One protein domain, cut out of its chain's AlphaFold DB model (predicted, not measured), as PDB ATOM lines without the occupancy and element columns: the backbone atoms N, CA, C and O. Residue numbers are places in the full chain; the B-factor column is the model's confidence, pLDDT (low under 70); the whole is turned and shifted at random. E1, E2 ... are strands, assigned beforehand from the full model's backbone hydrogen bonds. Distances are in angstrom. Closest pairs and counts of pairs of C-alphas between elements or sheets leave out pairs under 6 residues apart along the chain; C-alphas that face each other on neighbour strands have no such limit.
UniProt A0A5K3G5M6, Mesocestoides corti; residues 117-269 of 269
ATOM      1  N   PRO A 117     153.921 216.756 144.786       67.94
ATOM      2  CA  PRO A 117     153.130 217.082 145.966       67.94
ATOM      3  C   PRO A 117     153.840 216.583 147.228       67.94
ATOM      4  O   PRO A 117     154.257 215.429 147.286       67.94
ATOM      5  N   SER A 118     153.992 217.444 148.229       75.38
ATOM      6  CA  SER A 118     154.415 217.022 149.560       75.38
ATOM      7  C   SER A 118     153.228 216.483 150.345       75.38
ATOM      8  O   SER A 118     152.124 217.029 150.306       75.38
ATOM      9  N   CYS A 119     153.474 215.436 151.117       83.00
ATOM     10  CA  CYS A 119     152.518 214.924 152.076       83.00
ATOM     11  C   CYS A 119     152.507 215.830 153.313       83.00
ATOM     12  O   CYS A 119     153.578 216.204 153.810       83.00
ATOM     13  N   PRO A 120     151.324 216.194 153.835       82.12
ATOM     14  CA  PRO A 120     151.247 216.950 155.072       82.12
ATOM     15  C   PRO A 120     151.796 216.096 156.222       82.12
ATOM     16  O   PRO A 120     151.353 214.970 156.434       82.12
ATOM     17  N   TRP A 121     152.752 216.639 156.977       83.75
ATOM     18  CA  TRP A 121     153.302 215.994 158.169       83.75
ATOM     19  C   TRP A 121     152.872 216.748 159.427       83.75
ATOM     20  O   TRP A 121     153.071 217.959 159.528       83.75
ATOM     21  N   ARG A 122     152.284 216.032 160.392       84.12
ATOM     22  CA  ARG A 122     151.878 216.578 161.703       84.12
ATOM     23  C   ARG A 122     152.336 215.709 162.884       84.12
ATOM     24  O   ARG A 122     151.754 215.780 163.958       84.12
ATOM     25  N   GLY A 123     153.368 214.886 162.683       86.00
ATOM     26  CA  GLY A 123     153.911 213.963 163.694       86.00
ATOM     27  C   GLY A 123     153.411 212.520 163.576       86.00
ATOM     28  O   GLY A 123     154.043 211.614 164.111       86.00
ATOM     29  N   SER A 124     152.328 212.285 162.837       87.69
ATOM     30  CA  SER A 124     151.866 210.953 162.449       87.69
ATOM     31  C   SER A 124     151.170 210.999 161.090       87.69
ATOM     32  O   SER A 124     150.708 212.053 160.643       87.69
ATOM     33  N   ILE A 125     151.105 209.842 160.430       88.44
ATOM     34  CA  ILE A 125     150.281 209.617 159.245       88.44
ATOM     35  C   ILE A 125     149.623 208.244 159.358       88.44
ATOM     36  O   ILE A 125     150.241 207.268 159.784       88.44
ATOM     37  N   THR A 126     148.352 208.174 158.990       89.44
ATOM     38  CA  THR A 126     147.595 206.931 158.839       89.44
ATOM     39  C   THR A 126     146.744 207.084 157.593       89.44
ATOM     40  O   THR A 126     146.196 208.159 157.352       89.44
ATOM     41  N   THR A 127     146.714 206.049 156.766       91.19
ATOM     42  CA  THR A 127     145.983 206.047 155.502       91.19
ATOM     43  C   THR A 127     145.677 204.605 155.121       91.19
ATOM     44  O   THR A 127     146.548 203.738 155.198       91.19
ATOM     45  N   ASN A 128     144.432 204.361 154.741       90.50
ATOM     46  CA  ASN A 128     143.976 203.190 154.001       90.50
ATOM     47  C   ASN A 128     143.896 203.503 152.496       90.50
ATOM     48  O   ASN A 128     143.397 202.700 151.715       90.50
ATOM     49  N   PHE A 129     144.395 204.676 152.088       92.31
ATOM     50  CA  PHE A 129     144.294 205.215 150.737       92.31
ATOM     51  C   PHE A 129     142.846 205.511 150.331       92.31
ATOM     52  O   PHE A 129     142.507 205.437 149.148       92.31
ATOM     53  N   SER A 130     141.997 205.857 151.307       92.00
ATOM     54  CA  SER A 130     140.577 206.132 151.085       92.00
ATOM     55  C   SER A 130     140.381 207.281 150.095       92.00
ATOM     56  O   SER A 130     140.820 208.412 150.321       92.00
ATOM     57  N   LEU A 131     139.630 207.008 149.030       91.88
ATOM     58  CA  LEU A 131     139.138 208.013 148.089       91.88
ATOM     59  C   LEU A 131     137.925 208.792 148.630       91.88
ATOM     60  O   LEU A 131     137.377 209.640 147.928       91.88
ATOM     61  N   GLY A 132     137.475 208.504 149.858       92.38
ATOM     62  CA  GLY A 132     136.225 209.038 150.399       92.38
ATOM     63  C   GLY A 132     134.997 208.469 149.685       92.38
ATOM     64  O   GLY A 132     133.976 209.143 149.576       92.38
ATOM     65  N   MET A 133     135.098 207.255 149.148       91.44
ATOM     66  CA  MET A 133     134.016 206.540 148.471       91.44
ATOM     67  C   MET A 133     134.238 205.029 148.555       91.44
ATOM     68  O   MET A 133     135.364 204.579 148.759       91.44
ATOM     69  N   GLY A 134     133.173 204.255 148.369       91.50
ATOM     70  CA  GLY A 134     133.226 202.795 148.377       91.50
ATOM     71  C   GLY A 134     132.029 202.164 147.677       91.50
ATOM     72  O   GLY A 134     131.023 202.827 147.422       91.50
ATOM     73  N   LEU A 135     132.148 200.877 147.350       91.44
ATOM     74  CA  LEU A 135     131.102 200.119 146.650       91.44
ATOM     75  C   LEU A 135     130.246 199.266 147.584       91.44
ATOM     76  O   LEU A 135     129.088 198.990 147.275       91.44
ATOM     77  N   PHE A 136     130.795 198.869 148.726       90.50
ATOM     78  CA  PHE A 136     130.137 197.996 149.689       90.50
ATOM     79  C   PHE A 136     129.774 198.759 150.964       90.50
ATOM     80  O   PHE A 136     130.375 199.790 151.280       90.50
ATOM     81  N   ASP A 137     128.781 198.252 151.701       84.94
ATOM     82  CA  ASP A 137     128.481 198.747 153.046       84.94
ATOM     83  C   ASP A 137     129.688 198.592 153.992       84.94
ATOM     84  O   ASP A 137     130.677 197.937 153.674       84.94
ATOM     85  N   THR A 138     129.636 199.208 155.174       75.75
ATOM     86  CA  THR A 138     130.766 199.225 156.127       75.75
ATOM     87  C   THR A 138     131.205 197.838 156.604       75.75
ATOM     88  O   THR A 138     132.266 197.719 157.205       75.75
ATOM     89  N   ASN A 139     130.394 196.808 156.359       78.69
ATOM     90  CA  ASN A 139     130.693 195.422 156.706       78.69
ATOM     91  C   ASN A 139     131.265 194.632 155.515       78.69
ATOM     92  O   ASN A 139     131.626 193.474 155.686       78.69
ATOM     93  N   GLY A 140     131.301 195.222 154.316       77.56
ATOM     94  CA  GLY A 140     131.810 194.604 153.093       77.56
ATOM     95  C   GLY A 140     130.935 193.504 152.496       77.56
ATOM     96  O   GLY A 140     131.388 192.785 151.615       77.56
ATOM     97  N   VAL A 141     129.686 193.360 152.951       80.31
ATOM     98  CA  VAL A 141     128.835 192.212 152.581       80.31
ATOM     99  C   VAL A 141     127.882 192.550 151.441       80.31
ATOM    100  O   VAL A 141     127.566 191.697 150.614       80.31
ATOM    101  N   ARG A 142     127.379 193.788 151.393       86.38
ATOM    102  CA  ARG A 142     126.355 194.190 150.420       86.38
ATOM    103  C   ARG A 142     126.852 195.308 149.530       86.38
ATOM    104  O   ARG A 142     127.355 196.309 150.036       86.38
ATOM    105  N   LEU A 143     126.622 195.162 148.225       89.75
ATOM    106  CA  LEU A 143     126.809 196.235 147.256       89.75
ATOM    107  C   LEU A 143     125.874 197.395 147.620       89.75
ATOM    108  O   LEU A 143     124.650 197.298 147.512       89.75
ATOM    109  N   LYS A 144     126.464 198.483 148.099       90.50
ATOM    110  CA  LYS A 144     125.791 199.716 148.488       90.50
ATOM    111  C   LYS A 144     126.772 200.869 148.265       90.50
ATOM    112  O   LYS A 144     127.437 201.277 149.218       90.50
ATOM    113  N   PRO A 145     126.883 201.380 147.025       90.69
ATOM    114  CA  PRO A 145     127.814 202.452 146.715       90.69
ATOM    115  C   PRO A 145     127.562 203.692 147.575       90.69
ATOM    116  O   PRO A 145     126.413 204.060 147.836       90.69
ATOM    117  N   TRP A 146     128.636 204.340 148.009       91.88
ATOM    118  CA  TRP A 146     128.585 205.530 148.852       91.88
ATOM    119  C   TRP A 146     129.742 206.480 148.545       91.88
ATOM    120  O   TRP A 146     130.802 206.074 148.070       91.88
ATOM    121  N   SER A 147     129.539 207.761 148.851       92.56
ATOM    122  CA  SER A 147     130.579 208.783 148.799       92.56
ATOM    123  C   SER A 147     130.458 209.737 149.987       92.56
ATOM    124  O   SER A 147     129.381 210.214 150.340       92.56
ATOM    125  N   GLN A 148     131.593 209.999 150.625       93.94
ATOM    126  CA  GLN A 148     131.782 210.954 151.705       93.94
ATOM    127  C   GLN A 148     133.198 211.527 151.578       93.94
ATOM    128  O   GLN A 148     134.131 211.086 152.244       93.94
ATOM    129  N   LEU A 149     133.359 212.542 150.724       92.31
ATOM    130  CA  LEU A 149     134.671 213.138 150.424       92.31
ATOM    131  C   LEU A 149     135.358 213.764 151.648       92.31
ATOM    132  O   LEU A 149     136.573 213.909 151.661       92.31
ATOM    133  N   ALA A 150     134.609 214.077 152.711       94.12
ATOM    134  CA  ALA A 150     135.187 214.473 153.996       94.12
ATOM    135  C   ALA A 150     136.066 213.374 154.633       94.12
ATOM    136  O   ALA A 150     136.901 213.682 155.476       94.12
ATOM    137  N   GLY A 151     135.874 212.112 154.238       91.25
ATOM    138  CA  GLY A 151     136.700 210.965 154.618       91.25
ATOM    139  C   GLY A 151     137.769 210.594 153.583       91.25
ATOM    140  O   GLY A 151     138.326 209.501 153.671       91.25
ATOM    141  N   GLN A 152     138.029 211.445 152.581       93.00
ATOM    142  CA  GLN A 152     139.160 211.254 151.675       93.00
ATOM    143  C   GLN A 152     140.470 211.474 152.438       93.00
ATOM    144  O   GLN A 152     140.652 212.481 153.126       93.00
ATOM    145  N   GLU A 153     141.390 210.527 152.305       92.31
ATOM    146  CA  GLU A 153     142.686 210.559 152.974       92.31
ATOM    147  C   GLU A 153     143.784 211.105 152.054       92.31
ATOM    148  O   GLU A 153     143.584 211.362 150.865       92.31
ATOM    149  N   VAL A 154     144.987 211.278 152.606       87.62
ATOM    150  CA  VAL A 154     146.169 211.596 151.802       87.62
ATOM    151  C   VAL A 154     146.484 210.404 150.901       87.62
ATOM    152  O   VAL A 154     146.821 209.317 151.378       87.62
ATOM    153  N   LEU A 155     146.389 210.638 149.594       87.31
ATOM    154  CA  LEU A 155     146.723 209.663 148.563       87.31
ATOM    155  C   LEU A 155     148.215 209.728 148.216       87.31
ATOM    156  O   LEU A 155     148.830 210.798 148.307       87.31
ATOM    157  N   PRO A 156     148.816 208.595 147.829       84.00
ATOM    158  CA  PRO A 156     150.227 208.536 147.503       84.00
ATOM    159  C   PRO A 156     150.514 209.252 146.182       84.00
ATOM    160  O   PRO A 156     149.703 209.264 145.257       84.00
ATOM    161  N   THR A 157     151.712 209.816 146.068       72.31
ATOM    162  CA  THR A 157     152.209 210.396 144.815       72.31
ATOM    163  C   THR A 157     152.624 209.331 143.802       72.31
ATOM    164  O   THR A 157     152.758 209.658 142.627       72.31
ATOM    165  N   CYS A 158     152.822 208.087 144.265       70.50
ATOM    166  CA  CYS A 158     153.133 206.875 143.500       70.50
ATOM    167  C   CYS A 158     154.086 207.091 142.322       70.50
ATOM    168  O   CYS A 158     153.664 207.272 141.177       70.50
ATOM    169  N   ARG A 159     155.388 206.980 142.588       66.00
ATOM    170  CA  ARG A 159     156.421 206.959 141.552       66.00
ATOM    171  C   ARG A 159     157.165 205.632 141.584       66.00
ATOM    172  O   ARG A 159     157.812 205.309 142.576       66.00
ATOM    173  N   ALA A 160     157.081 204.880 140.489       60.19
ATOM    174  CA  ALA A 160     157.971 203.749 140.272       60.19
ATOM    175  C   ALA A 160     159.384 204.281 140.001       60.19
ATOM    176  O   ALA A 160     159.579 205.188 139.188       60.19
ATOM    177  N   ILE A 161     160.346 203.733 140.724       57.91
ATOM    178  CA  ILE A 161     161.768 204.018 140.645       57.91
ATOM    179  C   ILE A 161     162.412 202.649 140.367       57.91
ATOM    180  O   ILE A 161     162.391 201.764 141.223       57.91
ATOM    181  N   SER A 162     162.860 202.400 139.134       56.59
ATOM    182  CA  SER A 162     163.523 201.131 138.804       56.59
ATOM    183  C   SER A 162     165.001 201.196 139.173       56.59
ATOM    184  O   SER A 162     165.637 202.232 139.006       56.59
ATOM    185  N   ALA A 163     165.562 200.065 139.603       48.28
ATOM    186  CA  ALA A 163     166.999 199.835 139.527       48.28
ATOM    187  C   ALA A 163     167.275 198.826 138.401       48.28
ATOM    188  O   ALA A 163     166.702 197.736 138.401       48.28
ATOM    189  N   THR A 164     168.191 199.204 137.494       41.44
ATOM    190  CA  THR A 164     168.634 198.570 136.221       41.44
ATOM    191  C   THR A 164     167.629 198.721 135.060       41.44
ATOM    192  O   THR A 164     166.445 198.495 135.249       41.44
ATOM    193  N   GLN A 165     167.985 199.188 133.853       39.16
ATOM    194  CA  GLN A 165     169.192 198.932 133.059       39.16
ATOM    195  C   GLN A 165     169.768 200.182 132.368       39.16
ATOM    196  O   GLN A 165     169.125 201.221 132.246       39.16
ATOM    197  N   GLY A 166     171.021 200.064 131.920       39.22
ATOM    198  CA  GLY A 166     171.717 201.112 131.190       39.22
ATOM    199  C   GLY A 166     170.969 201.570 129.939       39.22
ATOM    200  O   GLY A 166     170.496 200.750 129.170       39.22
ATOM    201  N   LYS A 167     170.938 202.892 129.753       34.72
ATOM    202  CA  LYS A 167     170.815 203.612 128.475       34.72
ATOM    203  C   LYS A 167     169.960 202.930 127.386       34.72
ATOM    204  O   LYS A 167     170.493 202.668 126.320       34.72
ATOM    205  N   ASP A 168     168.676 202.676 127.632       36.12
ATOM    206  CA  ASP A 168     167.618 202.803 126.613       36.12
ATOM    207  C   ASP A 168     166.218 202.719 127.255       36.12
ATOM    208  O   ASP A 168     165.987 202.022 128.238       36.12
ATOM    209  N   GLU A 169     165.292 203.528 126.742       44.19
ATOM    210  CA  GLU A 169     164.096 204.075 127.409       44.19
ATOM    211  C   GLU A 169     162.886 203.128 127.608       44.19
ATOM    212  O   GLU A 169     161.736 203.564 127.498       44.19
ATOM    213  N   GLN A 170     163.069 201.851 127.952       48.78
ATOM    214  CA  GLN A 170     161.938 200.996 128.355       48.78
ATOM    215  C   GLN A 170     162.217 200.297 129.683       48.78
ATOM    216  O   GLN A 170     163.111 199.464 129.794       48.78
ATOM    217  N   ALA A 171     161.443 200.650 130.714       55.66
ATOM    218  CA  ALA A 171     161.435 199.893 131.957       55.66
ATOM    219  C   ALA A 171     160.977 198.460 131.646       55.66
ATOM    220  O   ALA A 171     159.919 198.269 131.050       55.66
ATOM    221  N   GLY A 172     161.763 197.469 132.063       63.16
ATOM    222  CA  GLY A 172     161.489 196.040 131.883       63.16
ATOM    223  C   GLY A 172     160.332 195.493 132.722       63.16
ATOM    224  O   GLY A 172     160.413 194.376 133.225       63.16
ATOM    225  N   PHE A 173     159.322 196.319 133.003       69.62
ATOM    226  CA  PHE A 173     158.111 195.990 133.744       69.62
ATOM    227  C   PHE A 173     157.067 197.111 133.590       69.62
ATOM    228  O   PHE A 173     157.399 198.288 133.454       69.62
ATOM    229  N   ASP A 174     155.793 196.750 133.718       74.12
ATOM    230  CA  ASP A 174     154.663 197.678 133.766       74.12
ATOM    231  C   ASP A 174     154.109 197.745 135.196       74.12
ATOM    232  O   ASP A 174     153.701 196.723 135.752       74.12
ATOM    233  N   VAL A 175     154.065 198.950 135.783       78.50
ATOM    234  CA  VAL A 175     153.438 199.205 137.094       78.50
ATOM    235  C   VAL A 175     152.115 199.943 136.926       78.50
ATOM    236  O   VAL A 175     152.069 201.104 136.498       78.50
ATOM    237  N   GLU A 176     151.032 199.301 137.349       82.06
ATOM    238  CA  GLU A 176     149.731 199.933 137.520       82.06
ATOM    239  C   GLU A 176     149.418 200.087 139.013       82.06
ATOM    240  O   GLU A 176     149.488 199.132 139.780       82.06
ATOM    241  N   VAL A 177     149.074 201.312 139.418       85.44
ATOM    242  CA  VAL A 177     148.595 201.611 140.769       85.44
ATOM    243  C   VAL A 177     147.186 202.172 140.668       85.44
ATOM    244  O   VAL A 177     146.984 203.227 140.055       85.44
ATOM    245  N   ILE A 178     146.226 201.460 141.248       86.56
ATOM    246  CA  ILE A 178     144.798 201.788 141.203       86.56
ATOM    247  C   ILE A 178     144.146 201.529 142.569       86.56
ATOM    248  O   ILE A 178     144.661 200.725 143.349       86.56
ATOM    249  N   PRO A 179     143.025 202.193 142.884       90.19
ATOM    250  CA  PRO A 179     142.204 201.818 144.026       90.19
ATOM    251  C   PRO A 179     141.627 200.412 143.838       90.19
ATOM    252  O   PRO A 179     141.259 200.027 142.729       90.19
ATOM    253  N   GLU A 180     141.517 199.671 144.937       90.38
ATOM    254  CA  GLU A 180     140.883 198.355 144.982       90.38
ATOM    255  C   GLU A 180     139.668 198.389 145.905       90.38
ATOM    256  O   GLU A 180     139.791 198.682 147.093       90.38
ATOM    257  N   PHE A 181     138.486 198.134 145.345       89.69
ATOM    258  CA  PHE A 181     137.203 198.350 146.021       89.69
ATOM    259  C   PHE A 181     136.583 197.078 146.612       89.69
ATOM    260  O   PHE A 181     135.603 197.187 147.347       89.69
ATOM    261  N   VAL A 182     137.116 195.896 146.299       88.38
ATOM    262  CA  VAL A 182     136.669 194.593 146.816       88.38
ATOM    263  C   VAL A 182     137.534 194.168 147.994       88.38
ATOM    264  O   VAL A 182     137.013 193.775 149.034       88.38
ATOM    265  N   GLU A 183     138.853 194.281 147.852       89.06
ATOM    266  CA  GLU A 183     139.803 193.860 148.881       89.06
ATOM    267  C   GLU A 183     140.392 195.053 149.623       89.06
ATOM    268  O   GLU A 183     141.224 195.797 149.101       89.06
ATOM    269  N   TYR A 184     139.981 195.242 150.872       90.50
ATOM    270  CA  TYR A 184     140.434 196.361 151.686       90.50
ATOM    271  C   TYR A 184     140.512 196.013 153.169       90.50
ATOM    272  O   TYR A 184     139.829 195.115 153.653       90.50
ATOM    273  N   TYR A 185     141.352 196.754 153.897       89.81
ATOM    274  CA  TYR A 185     141.481 196.609 155.346       89.81
ATOM    275  C   TYR A 185     140.418 197.422 156.097       89.81
ATOM    276  O   TYR A 185     139.771 196.904 157.005       89.81
ATOM    277  N   LEU A 186     140.198 198.681 155.693       89.50
ATOM    278  CA  LEU A 186     139.077 199.512 156.153       89.50
ATOM    279  C   LEU A 186     138.098 199.801 155.001       89.50
ATOM    280  O   LEU A 186     138.532 199.843 153.847       89.50
ATOM    281  N   PRO A 187     136.795 200.016 155.283       88.12
ATOM    282  CA  PRO A 187     135.785 200.245 154.249       88.12
ATOM    283  C   PRO A 187     136.118 201.399 153.300       88.12
ATOM    284  O   PRO A 187     136.572 202.457 153.731       88.12
ATOM    285  N   GLY A 188     135.816 201.211 152.015       88.56
ATOM    286  CA  GLY A 188     136.049 202.200 150.961       88.56
ATOM    287  C   GLY A 188     136.841 201.587 149.824       88.56
ATOM    288  O   GLY A 188     136.259 201.050 148.882       88.56
ATOM    289  N   ASN A 189     138.163 201.639 149.943       91.38
ATOM    290  CA  ASN A 189     139.103 201.011 149.029       91.38
ATOM    291  C   ASN A 189     140.454 200.797 149.721       91.38
ATOM    292  O   ASN A 189     140.765 201.496 150.679       91.38
ATOM    293  N   SER A 190     141.269 199.885 149.198       92.38
ATOM    294  CA  SER A 190     142.717 199.863 149.427       92.38
ATOM    295  C   SER A 190     143.459 200.367 148.184       92.38
ATOM    296  O   SER A 190     142.848 200.915 147.257       92.38
ATOM    297  N   LEU A 191     144.782 200.208 148.161       90.81
ATOM    298  CA  LEU A 191     145.629 200.486 147.006       90.81
ATOM    299  C   LEU A 191     146.144 199.166 146.432       90.81
ATOM    300  O   LEU A 191     146.893 198.455 147.103       90.81
ATOM    301  N   ARG A 192     145.801 198.862 145.178       89.31
ATOM    302  CA  ARG A 192     146.377 197.733 144.446       89.31
ATOM    303  C   ARG A 192     147.563 198.196 143.614       89.31
ATOM    304  O   ARG A 192     147.478 199.159 142.849       89.31
ATOM    305  N   LEU A 193     148.654 197.453 143.754       87.31
ATOM    306  CA  LEU A 193     149.853 197.546 142.940       87.31
ATOM    307  C   LEU A 193     149.931 196.303 142.050       87.31
ATOM    308  O   LEU A 193     150.197 195.211 142.543       87.31
ATOM    309  N   SER A 194     149.732 196.481 140.750       85.12
ATOM    310  CA  SER A 194     149.903 195.424 139.755       85.12
ATOM    311  C   SER A 194     151.227 195.624 139.033       85.12
ATOM    312  O   SER A 194     151.472 196.686 138.457       85.12
ATOM    313  N   ILE A 195     152.080 194.602 139.056       81.25
ATOM    314  CA  ILE A 195     153.363 194.592 138.350       81.25
ATOM    315  C   ILE A 195     153.291 193.492 137.300       81.25
ATOM    316  O   ILE A 195     153.103 192.322 137.630       81.25
ATOM    317  N   SER A 196     153.436 193.855 136.031       78.94
ATOM    318  CA  SER A 196     153.411 192.909 134.913       78.94
ATOM    319  C   SER A 196     154.642 193.075 134.025       78.94
ATOM    320  O   SER A 196     155.439 193.987 134.229       78.94
ATOM    321  N   ARG A 197     154.838 192.149 133.077       74.31
ATOM    322  CA  ARG A 197     155.984 192.134 132.144       74.31
ATOM    323  C   ARG A 197     157.360 192.235 132.813       74.31
ATOM    324  O   ARG A 197     158.246 192.862 132.269       74.31
ATOM    325  N   ILE A 198     157.526 191.620 133.985       73.81
ATOM    326  CA  ILE A 198     158.807 191.610 134.706       73.81
ATOM    327  C   ILE A 198     159.846 190.834 133.887       73.81
ATOM    328  O   ILE A 198     159.729 189.606 133.774       73.81
ATOM    329  N   ASP A 199     160.838 191.551 133.366       69.69
ATOM    330  CA  ASP A 199     162.010 190.997 132.693       69.69
ATOM    331  C   ASP A 199     162.818 190.107 133.638       69.69
ATOM    332  O   ASP A 199     162.907 190.368 134.841       69.69
ATOM    333  N   ALA A 200     163.456 189.072 133.087       65.19
ATOM    334  CA  ALA A 200     164.236 188.098 133.857       65.19
ATOM    335  C   ALA A 200     165.371 188.738 134.685       65.19
ATOM    336  O   ALA A 200     165.760 188.193 135.718       65.19
ATOM    337  N   ASP A 201     165.865 189.901 134.256       65.69
ATOM    338  CA  ASP A 201     166.955 190.628 134.908       65.69
ATOM    339  C   ASP A 201     166.485 191.624 135.981       65.69
ATOM    340  O   ASP A 201     167.314 192.166 136.718       65.69
ATOM    341  N   THR A 202     165.174 191.866 136.112       67.25
ATOM    342  CA  THR A 202     164.638 192.803 137.109       67.25
ATOM    343  C   THR A 202     164.759 192.197 138.505       67.25
ATOM    344  O   THR A 202     163.983 191.327 138.897       67.25
ATOM    345  N   LYS A 203     165.740 192.674 139.278       66.81
ATOM    346  CA  LYS A 203     165.996 192.178 140.642       66.81
ATOM    347  C   LYS A 203     165.235 192.940 141.721       66.81
ATOM    348  O   LYS A 203     164.842 192.329 142.707       66.81
ATOM    349  N   ASN A 204     165.045 194.251 141.547       74.25
ATOM    350  CA  ASN A 204     164.435 195.127 142.548       74.25
ATOM    351  C   ASN A 204     163.510 196.158 141.890       74.25
ATOM    352  O   ASN A 204     163.858 196.755 140.874       74.25
ATOM    353  N   LEU A 205     162.368 196.411 142.529       76.75
ATOM    354  CA  LEU A 205     161.455 197.503 142.205       76.75
ATOM    355  C   LEU A 205     161.299 198.389 143.438       76.75
ATOM    356  O   LEU A 205     160.930 197.892 144.503       76.75
ATOM    357  N   PHE A 206     161.506 199.695 143.280       78.75
ATOM    358  CA  PHE A 206     161.208 200.670 144.320       78.75
ATOM    359  C   PHE A 206     159.960 201.458 143.938       78.75
ATOM    360  O   PHE A 206     159.830 201.966 142.825       78.75
ATOM    361  N   LEU A 207     159.020 201.564 144.871       80.44
ATOM    362  CA  LEU A 207     157.824 202.377 144.706       80.44
ATOM    363  C   LEU A 207     157.809 203.450 145.788       80.44
ATOM    364  O   LEU A 207     157.617 203.160 146.968       80.44
ATOM    365  N   GLU A 208     157.991 204.702 145.382       83.00
ATOM    366  CA  GLU A 208     157.835 205.841 146.277       83.00
ATOM    367  C   GLU A 208     156.348 206.176 146.417       83.00
ATOM    368  O   GLU A 208     155.691 206.569 145.448       83.00
ATOM    369  N   LEU A 209     155.818 206.036 147.633       84.56
ATOM    370  CA  LEU A 209     154.422 206.353 147.935       84.56
ATOM    371  C   LEU A 209     154.239 207.789 148.434       84.56
ATOM    372  O   LEU A 209     153.328 208.473 147.977       84.56
ATOM    373  N   PHE A 210     155.092 208.254 149.346       86.56
ATOM    374  CA  PHE A 210     154.919 209.533 150.031       86.56
ATOM    375  C   PHE A 210     156.234 210.303 150.128       86.56
ATOM    376  O   PHE A 210     157.284 209.720 150.392       86.56
ATOM    377  N   VAL A 211     156.155 211.628 149.977       84.19
ATOM    378  CA  VAL A 211     157.287 212.550 150.129       84.19
ATOM    379  C   VAL A 211     156.963 213.552 151.228       84.19
ATOM    380  O   VAL A 211     156.047 214.359 151.088       84.19
ATOM    381  N   PHE A 212     157.734 213.538 152.311       84.00
ATOM    382  CA  PHE A 212     157.529 214.435 153.448       84.00
ATOM    383  C   PHE A 212     158.617 215.513 153.494       84.00
ATOM    384  O   PHE A 212     159.796 215.182 153.635       84.00
ATOM    385  N   PRO A 213     158.262 216.806 153.423       77.56
ATOM    386  CA  PRO A 213     159.204 217.870 153.712       77.56
ATOM    387  C   PRO A 213     159.428 217.895 155.226       77.56
ATOM    388  O   PRO A 213     158.487 218.097 155.990       77.56
ATOM    389  N   ASN A 214     160.677 217.708 155.654       74.25
ATOM    390  CA  ASN A 214     161.078 217.777 157.064       74.25
ATOM    391  C   ASN A 214     160.425 216.701 157.950       74.25
ATOM    392  O   ASN A 214     159.882 217.002 159.015       74.25
ATOM    393  N   LEU A 215     160.484 215.436 157.518       83.00
ATOM    394  CA  LEU A 215     160.093 214.311 158.364       83.00
ATOM    395  C   LEU A 215     160.905 214.333 159.670       83.00
ATOM    396  O   LEU A 215     162.130 214.220 159.652       83.00
ATOM    397  N   SER A 216     160.216 214.464 160.800       82.81
ATOM    398  CA  SER A 216     160.819 214.411 162.131       82.81
ATOM    399  C   SER A 216     160.238 213.222 162.879       82.81
ATOM    400  O   SER A 216     159.030 213.170 163.119       82.81
ATOM    401  N   LEU A 217     161.095 212.252 163.199       85.06
ATOM    402  CA  LEU A 217     160.730 211.030 163.905       85.06
ATOM    403  C   LEU A 217     161.289 211.079 165.327       85.06
ATOM    404  O   LEU A 217     162.448 211.436 165.535       85.06
ATOM    405  N   SER A 218     160.465 210.709 166.304       86.25
ATOM    406  CA  SER A 218     160.916 210.484 167.676       86.25
ATOM    407  C   SER A 218     161.502 209.077 167.831       86.25
ATOM    408  O   SER A 218     161.309 208.209 166.980       86.25
ATOM    409  N   SER A 219     162.172 208.815 168.956       85.75
ATOM    410  CA  SER A 219     162.702 207.482 169.292       85.75
ATOM    411  C   SER A 219     161.626 206.401 169.459       85.75
ATOM    412  O   SER A 219     161.953 205.218 169.468       85.75
ATOM    413  N   VAL A 220     160.356 206.794 169.589       87.12
ATOM    414  CA  VAL A 220     159.199 205.895 169.741       87.12
ATOM    415  C   VAL A 220     158.335 205.825 168.477       87.12
ATOM    416  O   VAL A 220     157.230 205.284 168.514       87.12
ATOM    417  N   ALA A 221     158.797 206.404 167.365       86.44
ATOM    418  CA  ALA A 221     158.076 206.356 166.102       86.44
ATOM    419  C   ALA A 221     157.940 204.906 165.611       86.44
ATOM    420  O   ALA A 221     158.912 204.153 165.577       86.44
ATOM    421  N   ASN A 222     156.729 204.531 165.194       86.88
ATOM    422  CA  ASN A 222     156.417 203.189 164.716       86.88
ATOM    423  C   ASN A 222     155.901 203.231 163.279       86.88
ATOM    424  O   ASN A 222     155.078 204.076 162.930       86.88
ATOM    425  N   LEU A 223     156.360 202.273 162.471       86.31
ATOM    426  CA  LEU A 223     155.856 202.025 161.125       86.31
ATOM    427  C   LEU A 223     155.103 200.693 161.087       86.31
ATOM    428  O   LEU A 223     155.697 199.620 161.286       86.31
ATOM    429  N   THR A 224     153.811 200.788 160.790       86.81
ATOM    430  CA  THR A 224     152.901 199.659 160.585       86.81
ATOM    431  C   THR A 224     152.389 199.703 159.157       86.81
ATOM    432  O   THR A 224     151.952 200.749 158.685       86.81
ATOM    433  N   ILE A 225     152.469 198.567 158.472       87.88
ATOM    434  CA  ILE A 225     152.042 198.412 157.088       87.88
ATOM    435  C   ILE A 225     151.260 197.103 157.005       87.88
ATOM    436  O   ILE A 225     151.718 196.084 157.521       87.88
ATOM    437  N   ILE A 226     150.089 197.154 156.374       88.56
ATOM    438  CA  ILE A 226     149.195 196.014 156.172       88.56
ATOM    439  C   ILE A 226     149.123 195.773 154.671       88.56
ATOM    440  O   ILE A 226     148.800 196.687 153.915       88.56
ATOM    441  N   LEU A 227     149.491 194.569 154.242       88.69
ATOM    442  CA  LEU A 227     149.631 194.205 152.835       88.69
ATOM    443  C   LEU A 227     149.062 192.809 152.616       88.69
ATOM    444  O   LEU A 227     149.230 191.931 153.461       88.69
ATOM    445  N   LYS A 228     148.459 192.610 151.447       87.44
ATOM    446  CA  LYS A 228     148.124 191.301 150.892       87.44
ATOM    447  C   LYS A 228     148.919 191.128 149.600       87.44
ATOM    448  O   LYS A 228     149.067 192.085 148.841       87.44
ATOM    449  N   PHE A 229     149.450 189.931 149.375       83.31
ATOM    450  CA  PHE A 229     150.263 189.617 148.206       83.31
ATOM    451  C   PHE A 229     149.666 188.469 147.416       83.31
ATOM    452  O   PHE A 229     149.293 187.447 147.984       83.31
ATOM    453  N   GLU A 230     149.677 188.622 146.100       82.00
ATOM    454  CA  GLU A 230     149.348 187.572 145.147       82.00
ATOM    455  C   GLU A 230     150.481 187.532 144.117       82.00
ATOM    456  O   GLU A 230     150.824 188.550 143.515       82.00
ATOM    457  N   SER A 231     151.139 186.380 143.979       77.44
ATOM    458  CA  SER A 231     152.266 186.198 143.060       77.44
ATOM    459  C   SER A 231     152.214 184.813 142.438       77.44
ATOM    460  O   SER A 231     152.302 183.804 143.135       77.44
ATOM    461  N   GLU A 232     152.148 184.769 141.111       72.00
ATOM    462  CA  GLU A 232     152.276 183.529 140.336       72.00
ATOM    463  C   GLU A 232     153.746 183.104 140.158       72.00
ATOM    464  O   GLU A 232     154.034 181.953 139.843       72.00
ATOM    465  N   LYS A 233     154.699 184.028 140.367       68.38
ATOM    466  CA  LYS A 233     156.137 183.840 140.084       68.38
ATOM    467  C   LYS A 233     156.974 183.450 141.313       68.38
ATOM    468  O   LYS A 233     158.202 183.482 141.254       68.38
ATOM    469  N   GLY A 234     156.333 183.064 142.419       68.00
ATOM    470  CA  GLY A 234     157.003 182.629 143.650       68.00
ATOM    471  C   GLY A 234     157.154 183.730 144.713       68.00
ATOM    472  O   GLY A 234     156.498 184.773 144.623       68.00
ATOM    473  N   PRO A 235     157.970 183.496 145.761       69.50
ATOM    474  CA  PRO A 235     158.016 184.349 146.946       69.50
ATOM    475  C   PRO A 235     158.644 185.715 146.647       69.50
ATOM    476  O   PRO A 235     159.814 185.813 146.280       69.50
ATOM    477  N   VAL A 236     157.874 186.781 146.870       74.62
ATOM    478  CA  VAL A 236     158.335 188.172 146.773       74.62
ATOM    479  C   VAL A 236     158.717 188.667 148.164       74.62
ATOM    480  O   VAL A 236     157.966 188.496 149.123       74.62
ATOM    481  N   LYS A 237     159.890 189.293 148.282       79.88
ATOM    482  CA  LYS A 237     160.313 189.978 149.509       79.88
ATOM    483  C   LYS A 237     159.947 191.444 149.414       79.88
ATOM    484  O   LYS A 237     160.336 192.105 148.454       79.88
ATOM    485  N   VAL A 238     159.264 191.953 150.432       80.75
ATOM    486  CA  VAL A 238     158.903 193.368 150.498       80.75
ATOM    487  C   VAL A 238     159.587 194.040 151.670       80.75
ATOM    488  O   VAL A 238     159.641 193.526 152.791       80.75
ATOM    489  N   PHE A 239     160.131 195.212 151.374       84.00
ATOM    490  CA  PHE A 239     160.812 196.069 152.323       84.00
ATOM    491  C   PHE A 239     160.086 197.403 152.380       84.00
ATOM    492  O   PHE A 239     159.680 197.945 151.354       84.00
ATOM    493  N   ALA A 240     159.935 197.924 153.591       85.56
ATOM    494  CA  ALA A 240     159.569 199.307 153.806       85.56
ATOM    495  C   ALA A 240     160.819 200.098 154.159       85.56
ATOM    496  O   ALA A 240     161.438 199.849 155.200       85.56
ATOM    497  N   ASP A 241     161.152 201.046 153.293       84.44
ATOM    498  CA  ASP A 241     162.325 201.889 153.438       84.44
ATOM    499  C   ASP A 241     161.910 203.318 153.797       84.44
ATOM    500  O   ASP A 241     160.974 203.888 153.236       84.44
ATOM    501  N   ILE A 242     162.628 203.898 154.754       83.69
ATOM    502  CA  ILE A 242     162.657 205.330 155.025       83.69
ATOM    503  C   ILE A 242     163.990 205.826 154.483       83.69
ATOM    504  O   ILE A 242     165.042 205.278 154.821       83.69
ATOM    505  N   CYS A 243     163.944 206.866 153.657       81.88
ATOM    506  CA  CYS A 243     165.127 207.465 153.057       81.88
ATOM    507  C   CYS A 243     165.157 208.957 153.387       81.88
ATOM    508  O   CYS A 243     164.224 209.691 153.058       81.88
ATOM    509  N   ILE A 244     166.231 209.416 154.031       81.25
ATOM    510  CA  ILE A 244     166.516 210.846 154.172       81.25
ATOM    511  C   ILE A 244     167.356 211.249 152.973       81.25
ATOM    512  O   ILE A 244     168.460 210.747 152.769       81.25
ATOM    513  N   VAL A 245     166.817 212.157 152.177       76.06
ATOM    514  CA  VAL A 245     167.419 212.582 150.919       76.06
ATOM    515  C   VAL A 245     167.590 214.086 150.942       76.06
ATOM    516  O   VAL A 245     166.744 214.805 151.480       76.06
ATOM    517  N   SER A 246     168.696 214.570 150.373       75.25
ATOM    518  CA  SER A 246     168.843 216.006 150.173       75.25
ATOM    519  C   SER A 246     167.748 216.485 149.223       75.25
ATOM    520  O   SER A 246     167.279 215.753 148.342       75.25
ATOM    521  N   TRP A 247     167.321 217.723 149.418       71.31
ATOM    522  CA  TRP A 247     166.197 218.280 148.681       71.31
ATOM    523  C   TRP A 247     166.498 218.345 147.171       71.31
ATOM    524  O   TRP A 247     165.617 218.136 146.335       71.31
ATOM    525  N   GLU A 248     167.765 218.543 146.804       69.31
ATOM    526  CA  GLU A 248     168.248 218.551 145.422       69.31
ATOM    527  C   GLU A 248     168.155 217.169 144.753       69.31
ATOM    528  O   GLU A 248     167.841 217.076 143.563       69.31
ATOM    529  N   SER A 249     168.375 216.092 145.514       70.12
ATOM    530  CA  SER A 249     168.377 214.713 145.012       70.12
ATOM    531  C   SER A 249     166.983 214.131 144.800       70.12
ATOM    532  O   SER A 249     166.844 213.173 144.037       70.12
ATOM    533  N   VAL A 250     165.936 214.722 145.396       69.00
ATOM    534  CA  VAL A 250     164.545 214.257 145.244       69.00
ATOM    535  C   VAL A 250     164.164 214.112 143.767       69.00
ATOM    536  O   VAL A 250     163.366 213.247 143.443       69.00
ATOM    537  N   TYR A 251     164.733 214.884 142.838       60.81
ATOM    538  CA  TYR A 251     164.299 214.901 141.431       60.81
ATOM    539  C   TYR A 251     165.079 214.007 140.475       60.81
ATOM    540  O   TYR A 251     164.516 213.604 139.457       60.81
ATOM    541  N   VAL A 252     166.343 213.735 140.780       60.38
ATOM    542  CA  VAL A 252     167.297 213.120 139.841       60.38
ATOM    543  C   VAL A 252     167.733 211.728 140.261       60.38
ATOM    544  O   VAL A 252     168.307 211.007 139.455       60.38
ATOM    545  N   ALA A 253     167.493 211.357 141.517       59.66
ATOM    546  CA  ALA A 253     167.933 210.078 142.025       59.66
ATOM    547  C   ALA A 253     167.102 208.935 141.423       59.66
ATOM    548  O   ALA A 253     165.871 208.932 141.502       59.66
ATOM    549  N   GLU A 254     167.810 207.969 140.841       61.59
ATOM    550  CA  GLU A 254     167.277 206.668 140.426       61.59
ATOM    551  C   GLU A 254     167.155 205.699 141.611       61.59
ATOM    552  O   GLU A 254     166.476 204.693 141.507       61.59
ATOM    553  N   GLU A 255     167.784 205.994 142.749       66.44
ATOM    554  CA  GLU A 255     167.623 205.269 144.009       66.44
ATOM    555  C   GLU A 255     167.991 206.206 145.165       66.44
ATOM    556  O   GLU A 255     168.833 207.097 145.021       66.44
ATOM    557  N   TYR A 256     167.368 206.015 146.324       72.56
ATOM    558  CA  TYR A 256     167.698 206.770 147.525       72.56
ATOM    559  C   TYR A 256     168.516 205.922 148.492       72.56
ATOM    560  O   TYR A 256     168.225 204.746 148.702       72.56
ATOM    561  N   SER A 257     169.502 206.538 149.145       74.88
ATOM    562  CA  SER A 257     170.192 205.895 150.259       74.88
ATOM    563  C   SER A 257     169.194 205.593 151.376       74.88
ATOM    564  O   SER A 257     168.554 206.493 151.924       74.88
ATOM    565  N   VAL A 258     169.060 204.311 151.701       77.75
ATOM    566  CA  VAL A 258     168.128 203.836 152.721       77.75
ATOM    567  C   VAL A 258     168.671 204.177 154.102       77.75
ATOM    568  O   VAL A 258     169.754 203.732 154.477       77.75
ATOM    569  N   THR A 259     167.920 204.969 154.864       79.94
ATOM    570  CA  THR A 259     168.292 205.382 156.226       79.94
ATOM    571  C   THR A 259     167.587 204.566 157.304       79.94
ATOM    572  O   THR A 259     168.039 204.533 158.446       79.94
ATOM    573  N   GLY A 260     166.518 203.858 156.945       76.88
ATOM    574  CA  GLY A 260     165.892 202.829 157.765       76.88
ATOM    575  C   GLY A 260     165.177 201.817 156.881       76.88
ATOM    576  O   GLY A 260     164.543 202.202 155.906       76.88
ATOM    577  N   ARG A 261     165.274 200.529 157.216       84.00
ATOM    578  CA  ARG A 261     164.643 199.433 156.471       84.00
ATOM    579  C   ARG A 261     163.934 198.489 157.421       84.00
ATOM    580  O   ARG A 261     164.510 198.066 158.421       84.00
ATOM    581  N   LYS A 262     162.713 198.101 157.070       80.69
ATOM    582  CA  LYS A 262     161.958 197.052 157.756       80.69
ATOM    583  C   LYS A 262     161.563 195.978 156.755       80.69
ATOM    584  O   LYS A 262     160.894 196.263 155.767       80.69
ATOM    585  N   TYR A 263     161.984 194.743 157.014       82.06
ATOM    586  CA  TYR A 263     161.484 193.592 156.270       82.06
ATOM    587  C   TYR A 263     160.048 193.307 156.702       82.06
ATOM    588  O   TYR A 263     159.756 193.248 157.900       82.06
ATOM    589  N   ILE A 264     159.158 193.155 155.729       78.56
ATOM    590  CA  ILE A 264     157.766 192.814 155.982       78.56
ATOM    591  C   ILE A 264     157.652 191.299 155.834       78.56
ATOM    592  O   ILE A 264     157.693 190.769 154.727       78.56
ATOM    593  N   ASN A 265     157.566 190.600 156.968       65.50
ATOM    594  CA  ASN A 265     157.304 189.164 156.975       65.50
ATOM    595  C   ASN A 265     155.898 188.912 156.430       65.50
ATOM    596  O   ASN A 265     154.916 189.354 157.024       65.50
ATOM    597  N   CYS A 266     155.809 188.166 155.336       58.72
ATOM    598  CA  CYS A 266     154.547 187.656 154.827       58.72
ATOM    599  C   CYS A 266     154.217 186.368 155.591       58.72
ATOM    600  O   CYS A 266     154.771 185.312 155.288       58.72
ATOM    601  N   SER A 267     153.361 186.438 156.610       48.28
ATOM    602  CA  SER A 267     152.667 185.242 157.090       48.28
ATOM    603  C   SER A 267     151.569 184.936 156.079       48.28
ATOM    604  O   SER A 267     150.634 185.720 155.945       48.28
ATOM    605  N   GLY A 268     151.731 183.856 155.315       42.00
ATOM    606  CA  GLY A 268     150.639 183.325 154.511       42.00
ATOM    607  C   GLY A 268     149.587 182.747 155.449       42.00
ATOM    608  O   GLY A 268     149.867 181.755 156.119       42.00
ATOM    609  N   GLU A 269     148.426 183.384 155.500       33.22
ATOM    610  CA  GLU A 269     147.156 182.738 155.836       33.22
ATOM    611  C   GLU A 269     146.233 182.866 154.627       33.22
ATOM    612  O   GLU A 269     146.190 183.973 154.038       33.22
TER     613      GLU A 269
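AT A GLANCE: This is residues 117 to 269 of the 269 residues of a protein of Mesocestoides corti (UniProt A0A5K3G5M6). Little regular structure is present: four separate pairs of strands are joined by much loop, with hairpin E4-E5 in the middle, hairpin E1-E2 at one end, and pair E3-E6 and hairpin E7-E8 toward the other. The printed part has 153 residues, no named helix and eight strands, E1 to E8, holding 48 residues: all strand, each pair antiparallel. It is compact, with radius of gyration of the C-alphas 17.2 A, spanning 49 by 39 by 31 A.

HOW THE PARTS SIT: E1, residues 131 to 136, and E2, 143 to 152, form a hairpin; N 148 and O 132, 2.7 A, are within hydrogen-bond range, as are the pairs below. E2 bends by 101 degrees at residue 149. E3, 159 to 162, is antiparallel to E6, 205 to 208 (N 161 and O 206, 2.8 A). E4, 174 to 180, and E5, 190 to 196, form a hairpin: N 176 and O 194, 2.9 A. E7, 238 to 242, and E8, 260 to 264, form another: N 242 and O 260, 2.8 A. E6 and E7 are near each other.

IN THESE COORDINATES: E2 measures 19.9 A. C-alpha 131 is at (139.138, 208.013, 148.089), C-alpha 264 at (157.766, 192.814, 155.982).

THE WHOLE: The printed part has no cut. Links E3-E4, E6-E7 and E7-E8 are long. Low pLDDT includes residues 159 to 173.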